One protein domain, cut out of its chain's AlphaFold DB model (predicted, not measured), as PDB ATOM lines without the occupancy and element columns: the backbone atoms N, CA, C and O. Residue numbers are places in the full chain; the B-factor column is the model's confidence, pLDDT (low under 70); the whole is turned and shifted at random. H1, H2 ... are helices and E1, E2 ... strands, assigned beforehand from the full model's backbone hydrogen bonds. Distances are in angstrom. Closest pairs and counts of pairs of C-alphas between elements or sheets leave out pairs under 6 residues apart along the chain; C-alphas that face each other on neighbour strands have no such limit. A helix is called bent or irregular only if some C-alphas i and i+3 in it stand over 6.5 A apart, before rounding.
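AT A GLANCE: This is residues 6 to 110 of the 132 residues of an uncharacterized protein of Actinobacteria bacterium (UniProt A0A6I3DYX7). A twisted wall of five antiparallel strands has two helices, H1 and H3, crosswise to each other over one face, while short H2 sits beside the strands. The meander E2 E3 E4 E5, each strand the antiparallel neighbour of the one before, makes most of the wall, and E1 joins it beside E5. The printed part has 105 residues, in the order E1 H1 E2 E3 E4 E5 H2 H3, class mixed. It is compact, with a radius of gyration of the C-alphas of 13.4 A and spans of 39 by 26 by 22 A.

IN THESE COORDINATES: E1, residues 6 to 15, begins at C-alpha 6 (43.983, -34.038, 33.787), bends by 84 degrees at residue 11 and is 20.5 A long. H1 is residues 17 to 29, 18.2 A; E2 38 to 40; E3 44 to 48; E4 64 to 72, 22.4 A. E5, residues 80 to 87, 20.1 A, bends by 61 degrees at residue 83. H2 is residues 89 to 93; H3, 98 to 109, 18.0 A, ends at C-alpha 109 (54.605, -35.410, 12.723).

HOW THE PARTS SIT: The sheet runs E1 E5 E4 E3 E2, with N 7 and O 85 at 2.8 A, N 67 and O 86 at 2.8 A, N 45 and O 68 at 2.9 A, and N 46 and O 39 at 2.8 A. H1 and H3 are on the same face, at heights of 8.9 A and 8.2 A over the sheet. They touch, about perpendicular at 77 degrees, through residues 105 to 109 of H3 alone; the closest C-alphas, of Leu 19 and Ala 109, are 5.9 A apart. H2 is only just at the sheet's level, at 3.9 A. H3 is irregular, C-alphas 105 and 108 being 7.4 A apart. Every O i to N i+4 pair is within hydrogen-bond range in H1 and H2, and 6 of 8 in H3.

THE WHOLE: The C-alphas farthest apart, of Pro 11 and Ala 55, are 40.8 A apart. The printed part has no cut. The link E3 to E4 is long, 15 residues. No printed residue is under 70 in pLDDT.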
ATOM      1  N   THR A   6      43.786 -35.295  34.507       97.56
ATOM      2  CA  THR A   6      43.983 -34.038  33.787       97.56
ATOM      3  C   THR A   6      45.358 -33.473  34.075       97.56
ATOM      4  O   THR A   6      45.689 -33.151  35.216       97.56
ATOM      5  N   ARG A   7      46.120 -33.218  33.010       97.81
ATOM      6  CA  ARG A   7      47.443 -32.605  33.085       97.81
ATOM      7  C   ARG A   7      47.484 -31.275  32.348       97.81
ATOM      8  O   ARG A   7      47.217 -31.197  31.150       97.81
ATOM      9  N   ILE A   8      47.877 -30.225  33.066       97.69
ATOM     10  CA  ILE A   8      48.211 -28.927  32.470       97.69
ATOM     11  C   ILE A   8      49.643 -28.993  31.937       97.69
ATOM     12  O   ILE A   8      50.563 -29.360  32.666       97.69
ATOM     13  N   ILE A   9      49.836 -28.612  30.678       94.62
ATOM     14  CA  ILE A   9      51.133 -28.657  30.005       94.62
ATOM     15  C   ILE A   9      51.847 -27.322  30.229       94.62
ATOM     16  O   ILE A   9      51.404 -26.284  29.734       94.62
ATOM     17  N   ARG A  10      52.927 -27.331  31.021       91.50
ATOM     18  CA  ARG A  10      53.736 -26.140  31.322       91.50
ATOM     19  C   ARG A  10      55.238 -26.452  31.244       91.50
ATOM     20  O   ARG A  10      55.678 -27.342  31.967       91.50
ATOM     21  N   PRO A  11      56.020 -25.708  30.437       91.00
ATOM     22  CA  PRO A  11      55.550 -24.762  29.420       91.00
ATOM     23  C   PRO A  11      54.661 -25.461  28.378       91.00
ATOM     24  O   PRO A  11      54.770 -26.672  28.182       91.00
ATOM     25  N   ALA A  12      53.753 -24.714  27.749       93.69
ATOM     26  CA  ALA A  12      52.828 -25.288  26.775       93.69
ATOM     27  C   ALA A  12      53.595 -25.898  25.589       93.69
ATOM     28  O   ALA A  12      54.668 -25.411  25.229       93.69
ATOM     29  N   ALA A  13      53.074 -26.976  25.008       96.50
ATOM     30  CA  ALA A  13      53.619 -27.542  23.775       96.50
ATOM     31  C   ALA A  13      53.149 -26.696  22.588       96.50
ATOM     32  O   ALA A  13      51.973 -26.350  22.519       96.50
ATOM     33  N   VAL A  14      54.050 -26.353  21.674       97.50
ATOM     34  CA  VAL A  14      53.763 -25.512  20.510       97.50
ATOM     35  C   VAL A  14      54.159 -26.258  19.249       97.50
ATOM     36  O   VAL A  14      55.311 -26.652  19.074       97.50
ATOM     37  N   LEU A  15      53.191 -26.419  18.357       97.81
ATOM     38  CA  LEU A  15      53.400 -26.874  16.995       97.81
ATOM     39  C   LEU A  15      53.659 -25.648  16.122       97.81
ATOM     40  O   LEU A  15      52.843 -24.723  16.089       97.81
ATOM     41  N   ASP A  16      54.790 -25.645  15.417       96.38
ATOM     42  CA  ASP A  16      55.029 -24.673  14.353       96.38
ATOM     43  C   ASP A  16      54.094 -24.916  13.154       96.38
ATOM     44  O   ASP A  16      53.357 -25.899  13.112       96.38
ATOM     45  N   GLU A  17      54.123 -24.024  12.161       96.62
ATOM     46  CA  GLU A  17      53.247 -24.107  10.985       96.62
ATOM     47  C   GLU A  17      53.337 -25.456  10.256       96.62
ATOM     48  O   GLU A  17      52.320 -25.991   9.808       96.62
ATOM     49  N   ARG A  18      54.540 -26.031  10.150       97.25
ATOM     50  CA  ARG A  18      54.738 -27.301   9.452       97.25
ATOM     51  C   ARG A  18      54.127 -28.447  10.252       97.25
ATOM     52  O   ARG A  18      53.382 -29.242   9.682       97.25
ATOM     53  N   LEU A  19      54.444 -28.536  11.543       98.12
ATOM     54  CA  LEU A  19      53.942 -29.591  12.424       98.12
ATOM     55  C   LEU A  19      52.420 -29.501  12.578       98.12
ATOM     56  O   LEU A  19      51.729 -30.510  12.453       98.12
ATOM     57  N   ALA A  20      51.891 -28.289  12.764       97.94
ATOM     58  CA  ALA A  20      50.461 -28.026  12.868       97.94
ATOM     59  C   ALA A  20      49.709 -28.514  11.623       97.94
ATOM     60  O   ALA A  20      48.701 -29.207  11.749       97.94
ATOM     61  N   LEU A  21      50.218 -28.214  10.423       98.06
ATOM     62  CA  LEU A  21      49.592 -28.652   9.177       98.06
ATOM     63  C   LEU A  21      49.573 -30.180   9.035       98.06
ATOM     64  O   LEU A  21      48.580 -30.728   8.561       98.06
ATOM     65  N   ILE A  22      50.660 -30.860   9.411       98.50
ATOM     66  CA  ILE A  22      50.759 -32.326   9.344       98.50
ATOM     67  C   ILE A  22      49.754 -32.970  10.304       98.50
ATOM     68  O   ILE A  22      48.977 -33.828   9.887       98.50
ATOM     69  N   VAL A  23      49.737 -32.518  11.560       98.50
ATOM     70  CA  VAL A  23      48.848 -33.058  12.595       98.50
ATOM     71  C   VAL A  23      47.388 -32.822  12.231       98.50
ATOM     72  O   VAL A  23      46.616 -33.773  12.190       98.50
ATOM     73  N   VAL A  24      47.000 -31.588  11.892       98.31
ATOM     74  CA  VAL A  24      45.597 -31.265  11.580       98.31
ATOM     75  C   VAL A  24      45.089 -32.063  10.382       98.31
ATOM     76  O   VAL A  24      44.008 -32.635  10.469       98.31
ATOM     77  N   LYS A  25      45.880 -32.186   9.308       98.50
ATOM     78  CA  LYS A  25      45.491 -33.005   8.148       98.50
ATOM     79  C   LYS A  25      45.282 -34.469   8.507       98.50
ATOM     80  O   LYS A  25      44.388 -35.106   7.959       98.50
ATOM     81  N   GLU A  26      46.113 -35.015   9.391       98.62
ATOM     82  CA  GLU A  26      45.947 -36.400   9.821       98.62
ATOM     83  C   GLU A  26      44.713 -36.573  10.710       98.62
ATOM     84  O   GLU A  26      43.969 -37.533  10.524       98.62
ATOM     85  N   LEU A  27      44.450 -35.638  11.625       98.56
ATOM     86  CA  LEU A  27      43.241 -35.660  12.450       98.56
ATOM     87  C   LEU A  27      41.972 -35.540  11.593       98.56
ATOM     88  O   LEU A  27      41.023 -36.278  11.830       98.56
ATOM     89  N   GLU A  28      41.975 -34.686  10.564       98.25
ATOM     90  CA  GLU A  28      40.890 -34.583   9.572       98.25
ATOM     91  C   GLU A  28      40.727 -35.881   8.764       98.25
ATOM     92  O   GLU A  28      39.611 -36.326   8.500       98.25
ATOM     93  N   ARG A  29      41.832 -36.536   8.383       98.44
ATOM     94  CA  ARG A  29      41.793 -37.841   7.700       98.44
ATOM     95  C   ARG A  29      41.211 -38.936   8.598       98.44
ATOM     96  O   ARG A  29      40.602 -39.878   8.095       98.44
ATOM     97  N   GLN A  30      41.431 -38.830   9.905       98.31
ATOM     98  CA  GLN A  30      40.902 -39.730  10.926       98.31
ATOM     99  C   GLN A  30      39.642 -39.174  11.602       98.31
ATOM    100  O   GLN A  30      39.375 -39.513  12.760       98.31
ATOM    101  N   ASP A  31      38.861 -38.357  10.899       98.06
ATOM    102  CA  ASP A  31      37.637 -37.799  11.452       98.06
ATOM    103  C   ASP A  31      36.656 -38.909  11.872       98.06
ATOM    104  O   ASP A  31      36.370 -39.859  11.132       98.06
ATOM    105  N   VAL A  32      36.163 -38.803  13.103       98.00
ATOM    106  CA  VAL A  32      35.342 -39.811  13.775       98.00
ATOM    107  C   VAL A  32      33.993 -40.039  13.089       98.00
ATOM    108  O   VAL A  32      33.463 -41.149  13.153       98.00
ATOM    109  N   ALA A  33      33.456 -39.036  12.389       95.69
ATOM    110  CA  ALA A  33      32.220 -39.160  11.622       95.69
ATOM    111  C   ALA A  33      32.434 -39.884  10.279       95.69
ATOM    112  O   ALA A  33      31.473 -40.357   9.672       95.69
ATOM    113  N   PHE A  34      33.685 -40.014   9.826       95.00
ATOM    114  CA  PHE A  34      34.056 -40.623   8.545       95.00
ATOM    115  C   PHE A  34      34.907 -41.892   8.707       95.00
ATOM    116  O   PHE A  34      35.749 -42.206   7.865       95.00
ATOM    117  N   GLY A  35      34.668 -42.657   9.776       95.38
ATOM    118  CA  GLY A  35      35.324 -43.950  10.002       95.38
ATOM    119  C   GLY A  35      36.670 -43.869  10.726       95.38
ATOM    120  O   GLY A  35      37.321 -44.900  10.898       95.38
ATOM    121  N   GLY A  36      37.093 -42.677  11.150       97.94
ATOM    122  CA  GLY A  36      38.243 -42.482  12.021       97.94
ATOM    123  C   GLY A  36      37.867 -42.438  13.503       97.94
ATOM    124  O   GLY A  36      36.856 -42.990  13.924       97.94
ATOM    125  N   VAL A  37      38.698 -41.799  14.321       98.44
ATOM    126  CA  VAL A  37      38.595 -41.826  15.794       98.44
ATOM    127  C   VAL A  37      38.830 -40.467  16.452       98.44
ATOM    128  O   VAL A  37      38.788 -40.354  17.681       98.44
ATOM    129  N   TRP A  38      39.057 -39.425  15.655       98.62
ATOM    130  CA  TRP A  38      39.331 -38.076  16.128       98.62
ATOM    131  C   TRP A  38      38.194 -37.120  15.784       98.62
ATOM    132  O   TRP A  38      37.707 -37.095  14.664       98.62
ATOM    133  N   ASN A  39      37.791 -36.289  16.738       98.25
ATOM    134  CA  ASN A  39      36.988 -35.097  16.471       98.25
ATOM    135  C   ASN A  39      37.848 -33.874  16.792       98.25
ATOM    136  O   ASN A  39      38.128 -33.609  17.966       98.25
ATOM    137  N   ALA A  40      38.307 -33.161  15.765       98.19
ATOM    138  CA  ALA A  40      39.247 -32.056  15.909       98.19
ATOM    139  C   ALA A  40      38.594 -30.709  15.585       98.19
ATOM    140  O   ALA A  40      38.154 -30.447  14.471       98.19
ATOM    141  N   THR A  41      38.588 -29.818  16.571       97.50
ATOM    142  CA  THR A  41      38.198 -28.411  16.421       97.50
ATOM    143  C   THR A  41      39.383 -27.502  16.745       97.50
ATOM    144  O   THR A  41      40.413 -27.947  17.250       97.50
ATOM    145  N   THR A  42      39.242 -26.198  16.511       96.50
ATOM    146  CA  THR A  42      40.302 -25.213  16.789       96.50
ATOM    147  C   THR A  42      40.586 -24.985  18.279       96.50
ATOM    148  O   THR A  42      41.569 -24.327  18.619       96.50
ATOM    149  N   SER A  43      39.745 -25.510  19.178       97.50
ATOM    150  CA  SER A  43      39.893 -25.373  20.636       97.50
ATOM    151  C   SER A  43      40.065 -26.705  21.369       97.50
ATOM    152  O   SER A  43      40.570 -26.738  22.497       97.50
ATOM    153  N   LEU A  44      39.644 -27.807  20.749       98.25
ATOM    154  CA  LEU A  44      39.612 -29.119  21.377       98.25
ATOM    155  C   LEU A  44      39.753 -30.227  20.336       98.25
ATOM    156  O   LEU A  44      38.989 -30.271  19.370       98.25
ATOM    157  N   TRP A  45      40.676 -31.150  20.580       98.75
ATOM    158  CA  TRP A  45      40.750 -32.426  19.873       98.75
ATOM    159  C   TRP A  45      40.296 -33.536  20.808       98.75
ATOM    160  O   TRP A  45      40.701 -33.572  21.968       98.75
ATOM    161  N   GLN A  46      39.440 -34.425  20.330       98.75
ATOM    162  CA  GLN A  46      38.861 -35.505  21.122       98.75
ATOM    163  C   GLN A  46      39.176 -36.846  20.479       98.75
ATOM    164  O   GLN A  46      38.954 -37.011  19.281       98.75
ATOM    165  N   ARG A  47      39.635 -37.799  21.289       98.75
ATOM    166  CA  ARG A  47      39.887 -39.179  20.875       98.75
ATOM    167  C   ARG A  47      38.754 -40.067  21.369       98.75
ATOM    168  O   ARG A  47      38.512 -40.128  22.574       98.75
ATOM    169  N   TYR A  48      38.081 -40.754  20.457       98.69
ATOM    170  CA  TYR A  48      37.036 -41.740  20.748       98.69
ATOM    171  C   TYR A  48      37.550 -43.135  20.496       98.69
ATOM    172  O   TYR A  48      38.309 -43.308  19.561       98.69
ATOM    173  N   ASP A  49      37.135 -44.133  21.260       98.44
ATOM    174  CA  ASP A  49      37.599 -45.517  21.095       98.44
ATOM    175  C   ASP A  49      37.307 -46.123  19.714       98.44
ATOM    176  O   ASP A  49      38.077 -46.958  19.235       98.44
ATOM    177  N   ARG A  50      36.238 -45.663  19.062       98.19
ATOM    178  CA  ARG A  50      35.769 -46.114  17.753       98.19
ATOM    179  C   ARG A  50      35.129 -44.966  16.955       98.19
ATOM    180  O   ARG A  50      34.808 -43.928  17.542       98.19
ATOM    181  N   PRO A  51      34.909 -45.159  15.642       98.06
ATOM    182  CA  PRO A  51      34.122 -44.234  14.838       98.06
ATOM    183  C   PRO A  51      32.707 -44.071  15.378       98.06
ATOM    184  O   PRO A  51      32.145 -44.984  15.982       98.06
ATOM    185  N   TRP A  52      32.112 -42.915  15.125       97.69
ATOM    186  CA  TRP A  52      30.729 -42.662  15.498       97.69
ATOM    187  C   TRP A  52      29.784 -43.567  14.699       97.69
ATOM    188  O   TRP A  52      29.883 -43.673  13.477       97.69
ATOM    189  N   ASP A  53      28.876 -44.235  15.409       95.88
ATOM    190  CA  ASP A  53      27.933 -45.227  14.875       95.88
ATOM    191  C   ASP A  53      26.463 -44.866  15.164       95.88
ATOM    192  O   ASP A  53      25.552 -45.658  14.909       95.88
ATOM    193  N   GLY A  54      26.212 -43.671  15.702       94.50
ATOM    194  CA  GLY A  54      24.874 -43.162  15.968       94.50
ATOM    195  C   GLY A  54      24.180 -42.631  14.713       94.50
ATOM    196  O   GLY A  54      24.812 -42.265  13.721       94.50
ATOM    197  N   ALA A  55      22.849 -42.540  14.778       90.50
ATOM    198  CA  ALA A  55      22.048 -41.941  13.713       90.50
ATOM    199  C   ALA A  55      22.529 -40.514  13.392       90.50
ATOM    200  O   ALA A  55      22.964 -39.791  14.289       90.50
ATOM    201  N   ASP A  56      22.468 -40.137  12.112       86.62
ATOM    202  CA  ASP A  56      22.889 -38.826  11.597       86.62
ATOM    203  C   ASP A  56      24.341 -38.435  11.937       86.62
ATOM    204  O   ASP A  56      24.666 -37.256  12.061       86.62
ATOM    205  N   GLY A  57      25.228 -39.426  12.099       83.62
ATOM    206  CA  GLY A  57      26.635 -39.187  12.430       83.62
ATOM    207  C   GLY A  57      26.831 -38.711  13.867       83.62
ATOM    208  O   GLY A  57      27.754 -37.960  14.152       83.62
ATOM    209  N   THR A  58      25.942 -39.102  14.780       91.75
ATOM    210  CA  THR A  58      26.098 -38.838  16.215       91.75
ATOM    211  C   THR A  58      26.974 -39.899  16.876       91.75
ATOM    212  O   THR A  58      27.188 -40.984  16.344       91.75
ATOM    213  N   ARG A  59      27.448 -39.605  18.091       92.69
ATOM    214  CA  ARG A  59      28.380 -40.457  18.844       92.69
ATOM    215  C   ARG A  59      27.945 -41.924  18.992       92.69
ATOM    216  O   ARG A  59      28.811 -42.793  19.008       92.69
ATOM    217  N   GLY A  60      26.644 -42.194  19.118       95.25
ATOM    218  CA  GLY A  60      26.121 -43.549  19.306       95.25
ATOM    219  C   GLY A  60      26.733 -44.251  20.523       95.25
ATOM    220  O   GLY A  60      26.616 -43.756  21.644       95.25
ATOM    221  N   SER A  61      27.372 -45.398  20.293       96.12
ATOM    222  CA  SER A  61      28.031 -46.232  21.302       96.12
ATOM    223  C   SER A  61      29.507 -45.898  21.533       96.12
ATOM    224  O   SER A  61      30.122 -46.495  22.419       96.12
ATOM    225  N   ALA A  62      30.091 -44.988  20.747       97.88
ATOM    226  CA  ALA A  62      31.490 -44.608  20.901       97.88
ATOM    227  C   ALA A  62      31.735 -43.980  22.278       97.88
ATOM    228  O   ALA A  62      30.911 -43.223  22.791       97.88
ATOM    229  N   GLU A  63      32.884 -44.255  22.879       98.12
ATOM    230  CA  GLU A  63      33.282 -43.763  24.192       98.12
ATOM    231  C   GLU A  63      34.441 -42.772  24.069       98.12
ATOM    232  O   GLU A  63      35.403 -42.993  23.333       98.12
ATOM    233  N   LEU A  64      34.348 -41.641  24.771       98.44
ATOM    234  CA  LEU A  64      35.411 -40.637  24.766       98.44
ATOM    235  C   LEU A  64      36.583 -41.156  25.605       98.44
ATOM    236  O   LEU A  64      36.448 -41.281  26.819       98.44
ATOM    237  N   ILE A  65      37.735 -41.397  24.979       98.69
ATOM    238  CA  ILE A  65      38.988 -41.759  25.662       98.69
ATOM    239  C   ILE A  65      39.588 -40.536  26.356       98.69
ATOM    240  O   ILE A  65      40.076 -40.617  27.482       98.69
ATOM    241  N   GLY A  66      39.563 -39.387  25.685       98.56
ATOM    242  CA  GLY A  66      40.147 -38.174  26.229       98.56
ATOM    243  C   GLY A  66      40.126 -37.001  25.269       98.56
ATOM    244  O   GLY A  66      39.607 -37.074  24.155       98.56
ATOM    245  N   SER A  67      40.681 -35.888  25.734       98.75
ATOM    246  CA  SER A  67      40.709 -34.639  24.989       98.75
ATOM    247  C   SER A  67      42.007 -33.865  25.180       98.75
ATOM    248  O   SER A  67      42.626 -33.897  26.245       98.75
ATOM    249  N   ILE A  68      42.394 -33.142  24.136       98.75
ATOM    250  CA  ILE A  68      43.550 -32.256  24.082       98.75
ATOM    251  C   ILE A  68      43.008 -30.846  23.872       98.75
ATOM    252  O   ILE A  68      42.411 -30.540  22.839       98.75
ATOM    253  N   ALA A  69      43.191 -29.984  24.866       98.62
ATOM    254  CA  ALA A  69      42.821 -28.584  24.764       98.62
ATOM    255  C   ALA A  69      43.920 -27.821  24.021       98.62
ATOM    256  O   ALA A  69      45.093 -27.831  24.430       98.62
ATOM    257  N   VAL A  70      43.514 -27.153  22.945       98.50
ATOM    258  CA  VAL A  70      44.406 -26.470  22.011       98.50
ATOM    259  C   VAL A  70      44.004 -25.013  21.805       98.50
ATOM    260  O   VAL A  70      42.873 -24.616  22.078       98.50
ATOM    261  N   MET A  71      44.947 -24.195  21.351       97.88
ATOM    262  CA  MET A  71      44.707 -22.830  20.885       97.88
ATOM    263  C   MET A  71      45.409 -22.645  19.548       97.88
ATOM    264  O   MET A  71      46.625 -22.814  19.464       97.88
ATOM    265  N   TYR A  72      44.652 -22.304  18.513       96.69
ATOM    266  CA  TYR A  72      45.204 -21.997  17.195       96.69
ATOM    267  C   TYR A  72      45.659 -20.532  17.153       96.69
ATOM    268  O   TYR A  72      45.183 -19.699  17.927       96.69
ATOM    269  N   ASP A  73      46.597 -20.223  16.258       94.75
ATOM    270  CA  ASP A  73      47.193 -18.892  16.084       94.75
ATOM    271  C   ASP A  73      47.819 -18.311  17.369       94.75
ATOM    272  O   ASP A  73      47.905 -17.096  17.549       94.75
ATOM    273  N   THR A  74      48.271 -19.187  18.269       89.38
ATOM    274  CA  THR A  74      48.930 -18.837  19.532       89.38
ATOM    275  C   THR A  74      50.176 -19.712  19.702       89.38
ATOM    276  O   THR A  74      50.066 -20.925  19.506       89.38
ATOM    277  N   PRO A  75      51.345 -19.150  20.080       87.06
ATOM    278  CA  PRO A  75      51.620 -17.726  20.322       87.06
ATOM    279  C   PRO A  75      51.756 -16.875  19.045       87.06
ATOM    280  O   PRO A  75      51.725 -15.649  19.135       87.06
ATOM    281  N   ALA A  76      51.893 -17.492  17.870       91.56
ATOM    282  CA  ALA A  76      51.942 -16.799  16.584       91.56
ATOM    283  C   ALA A  76      50.956 -17.402  15.574       91.56
ATOM    284  O   ALA A  76      50.466 -18.518  15.741       91.56
ATOM    285  N   ARG A  77      50.686 -16.663  14.489       92.44
ATOM    286  CA  ARG A  77      49.838 -17.145  13.389       92.44
ATOM    287  C   ARG A  77      50.334 -18.490  12.858       92.44
ATOM    288  O   ARG A  77      51.536 -18.681  12.692       92.44
ATOM    289  N   ARG A  78      49.386 -19.370  12.535       93.56
ATOM    290  CA  ARG A  78      49.575 -20.735  12.021       93.56
ATOM    291  C   ARG A  78      50.277 -21.693  12.982       93.56
ATOM    292  O   ARG A  78      50.639 -22.789  12.574       93.56
ATOM    293  N   GLN A  79      50.442 -21.310  14.244       96.44
ATOM    294  CA  GLN A  79      50.892 -22.215  15.297       96.44
ATOM    295  C   GLN A  79      49.703 -22.768  16.076       96.44
ATOM    296  O   GLN A  79      48.635 -22.154  16.127       96.44
ATOM    297  N   ILE A  80      49.904 -23.924  16.699       98.12
ATOM    298  CA  ILE A  80      48.921 -24.535  17.594       98.12
ATOM    299  C   ILE A  80      49.591 -24.787  18.936       98.12
ATOM    300  O   ILE A  80      50.614 -25.462  19.012       98.12
ATOM    301  N   THR A  81      48.997 -24.267  20.002       98.06
ATOM    302  CA  THR A  81      49.444 -24.507  21.374       98.06
ATOM    303  C   THR A  81      48.592 -25.585  22.032       98.06
ATOM    304  O   THR A  81      47.383 -25.417  22.153       98.06
ATOM    305  N   ILE A  82      49.220 -26.645  22.535       98.00
ATOM    306  CA  ILE A  82      48.628 -27.657  23.417       98.00
ATOM    307  C   ILE A  82      48.937 -27.273  24.867       98.00
ATOM    308  O   ILE A  82      50.102 -27.217  25.275       98.00
ATOM    309  N   TYR A  83      47.898 -27.030  25.669       97.12
ATOM    310  CA  TYR A  83      48.065 -26.520  27.041       97.12
ATOM    311  C   TYR A  83      47.430 -27.395  28.127       97.12
ATOM    312  O   TYR A  83      47.738 -27.224  29.310       97.12
ATOM    313  N   LYS A  84      46.557 -28.339  27.766       98.31
ATOM    314  CA  LYS A  84      45.948 -29.283  28.708       98.31
ATOM    315  C   LYS A  84      45.552 -30.567  27.994       98.31
ATOM    316  O   LYS A  84      45.066 -30.514  26.870       98.31
ATOM    317  N   VAL A  85      45.703 -31.691  28.680       98.50
ATOM    318  CA  VAL A  85      45.234 -33.002  28.224       98.50
ATOM    319  C   VAL A  85      44.433 -33.639  29.343       98.50
ATOM    320  O   VAL A  85      44.821 -33.531  30.508       98.50
ATOM    321  N   THR A  86      43.339 -34.296  28.992       98.62
ATOM    322  CA  THR A  86      42.504 -35.042  29.930       98.62
ATOM    323  C   THR A  86      42.252 -36.439  29.377       98.62
ATOM    324  O   THR A  86      41.752 -36.561  28.261       98.62
ATOM    325  N   ALA A  87      42.564 -37.471  30.155       98.50
ATOM    326  CA  ALA A  87      42.087 -38.833  29.944       98.50
ATOM    327  C   ALA A  87      40.826 -39.041  30.794       98.50
ATOM    328  O   ALA A  87      40.820 -38.702  31.979       98.50
ATOM    329  N   THR A  88      39.756 -39.560  30.196       98.44
ATOM    330  CA  THR A  88      38.521 -39.865  30.932       98.44
ATOM    331  C   THR A  88      38.703 -41.119  31.785       98.44
ATOM    332  O   THR A  88      39.599 -41.927  31.525       98.44
ATOM    333  N   GLU A  89      37.819 -41.348  32.757       97.56
ATOM    334  CA  GLU A  89      37.762 -42.622  33.489       97.56
ATOM    335  C   GLU A  89      37.720 -43.835  32.536       97.56
ATOM    336  O   GLU A  89      38.453 -44.810  32.734       97.56
ATOM    337  N   TYR A  90      36.927 -43.762  31.460       97.88
ATOM    338  CA  TYR A  90      36.859 -44.811  30.438       97.88
ATOM    339  C   TYR A  90      38.203 -45.004  29.717       97.88
ATOM    340  O   TYR A  90      38.667 -46.133  29.542       97.88
ATOM    341  N   GLY A  91      38.861 -43.910  29.323       98.06
ATOM    342  CA  GLY A  91      40.179 -43.962  28.694       98.06
ATOM    343  C   GLY A  91      41.212 -44.630  29.599       98.06
ATOM    344  O   GLY A  91      41.888 -45.567  29.174       98.06
ATOM    345  N   ILE A  92      41.278 -44.212  30.864       98.12
ATOM    346  CA  ILE A  92      42.223 -44.740  31.860       98.12
ATOM    347  C   ILE A  92      41.986 -46.230  32.108       98.12
ATOM    348  O   ILE A  92      42.927 -47.023  32.095       98.12
ATOM    349  N   THR A  93      40.729 -46.631  32.305       97.38
ATOM    350  CA  THR A  93      40.368 -48.046  32.511       97.38
ATOM    351  C   THR A  93      40.644 -48.906  31.277       97.38
ATOM    352  O   THR A  93      40.947 -50.090  31.418       97.38
ATOM    353  N   SER A  94      40.637 -48.300  30.088       96.44
ATOM    354  CA  SER A  94      41.029 -48.926  28.819       96.44
ATOM    355  C   SER A  94      42.541 -48.874  28.539       96.44
ATOM    356  O   SER A  94      42.976 -49.278  27.462       96.44
ATOM    357  N   GLY A  95      43.357 -48.395  29.487       97.62
ATOM    358  CA  GLY A  95      44.822 -48.379  29.398       97.62
ATOM    359  C   GLY A  95      45.436 -47.119  28.781       97.62
ATOM    360  O   GLY A  95      46.648 -47.084  28.565       97.62
ATOM    361  N   TRP A  96      44.641 -46.083  28.506       98.19
ATOM    362  CA  TRP A  96      45.146 -44.816  27.976       98.19
ATOM    363  C   TRP A  96      45.732 -43.927  29.065       98.19
ATOM    364  O   TRP A  96      45.265 -43.887  30.202       98.19
ATOM    365  N   THR A  97      46.737 -43.148  28.677       98.00
ATOM    366  CA  THR A  97      47.346 -42.111  29.510       98.00
ATOM    367  C   THR A  97      47.254 -40.761  28.812       98.00
ATOM    368  O   THR A  97      47.089 -40.682  27.593       98.00
ATOM    369  N   VAL A  98      47.414 -39.678  29.576       97.50
ATOM    370  CA  VAL A  98      47.509 -38.321  29.015       97.50
ATOM    371  C   VAL A  98      48.666 -38.168  28.018       97.50
ATOM    372  O   VAL A  98      48.538 -37.410  27.062       97.50
ATOM    373  N   ASP A  99      49.783 -38.878  28.215       97.44
ATOM    374  CA  ASP A  99      50.885 -38.919  27.245       97.44
ATOM    375  C   ASP A  99      50.472 -39.683  25.989       97.44
ATOM    376  O   ASP A  99      50.583 -39.139  24.900       97.44
ATOM    377  N   GLY A 100      49.895 -40.879  26.134       98.31
ATOM    378  CA  GLY A 100      49.492 -41.714  25.000       98.31
ATOM    379  C   GLY A 100      48.472 -41.044  24.077       98.31
ATOM    380  O   GLY A 100      48.607 -41.131  22.862       98.31
ATOM    381  N   ILE A 101      47.495 -40.319  24.635       98.50
ATOM    382  CA  ILE A 101      46.512 -39.563  23.837       98.50
ATOM    383  C   ILE A 101      47.206 -38.462  23.025       98.50
ATOM    384  O   ILE A 101      46.929 -38.287  21.841       98.50
ATOM    385  N   CYS A 102      48.105 -37.703  23.657       98.00
ATOM    386  CA  CYS A 102      48.832 -36.647  22.961       98.00
ATOM    387  C   CYS A 102      49.803 -37.202  21.921       98.00
ATOM    388  O   CYS A 102      49.852 -36.685  20.810       98.00
ATOM    389  N   ASP A 103      50.556 -38.239  22.265       98.50
ATOM    390  CA  ASP A 103      51.550 -38.844  21.384       98.50
ATOM    391  C   ASP A 103      50.890 -39.477  20.157       98.50
ATOM    392  O   ASP A 103      51.421 -39.350  19.058       98.50
ATOM    393  N   GLU A 104      49.700 -40.069  20.299       98.62
ATOM    394  CA  GLU A 104      48.928 -40.561  19.152       98.62
ATOM    395  C   GLU A 104      48.513 -39.419  18.212       98.62
ATOM    396  O   GLU A 104      48.698 -39.533  17.000       98.62
ATOM    397  N   ALA A 105      48.018 -38.294  18.745       98.38
ATOM    398  CA  ALA A 105      47.664 -37.133  17.922       98.38
ATOM    399  C   ALA A 105      48.877 -36.559  17.169       98.38
ATOM    400  O   ALA A 105      48.747 -36.050  16.058       98.38
ATOM    401  N   LEU A 106      50.059 -36.626  17.782       98.50
ATOM    402  CA  LEU A 106      51.302 -36.062  17.259       98.50
ATOM    403  C   LEU A 106      52.096 -37.023  16.362       98.50
ATOM    404  O   LEU A 106      53.045 -36.596  15.698       98.50
ATOM    405  N   ALA A 107      51.704 -38.298  16.304       98.12
ATOM    406  CA  ALA A 107      52.479 -39.361  15.676       98.12
ATOM    407  C   ALA A 107      52.783 -39.113  14.189       98.12
ATOM    408  O   ALA A 107      53.874 -39.443  13.727       98.12
ATOM    409  N   SER A 108      51.864 -38.492  13.437       97.56
ATOM    410  CA  SER A 108      52.067 -38.184  12.009       97.56
ATOM    411  C   SER A 108      53.172 -37.164  11.751       97.56
ATOM    412  O   SER A 108      53.726 -37.122  10.653       97.56
ATOM    413  N   ALA A 109      53.502 -36.355  12.756       97.56
ATOM    414  CA  ALA A 109      54.605 -35.410  12.723       97.56
ATOM    415  C   ALA A 109      55.897 -35.983  13.334       97.56
ATOM    416  O   ALA A 109      56.866 -35.243  13.482       97.56
ATOM    417  N   GLU A 110      55.913 -37.278  13.678       97.81
ATOM    418  CA  GLU A 110      57.066 -38.004  14.230       97.81
ATOM    419  C   GLU A 110      57.616 -37.383  15.529       97.81
ATOM    420  O   GLU A 110      58.808 -37.466  15.834       97.81
TER     421      GLU A 110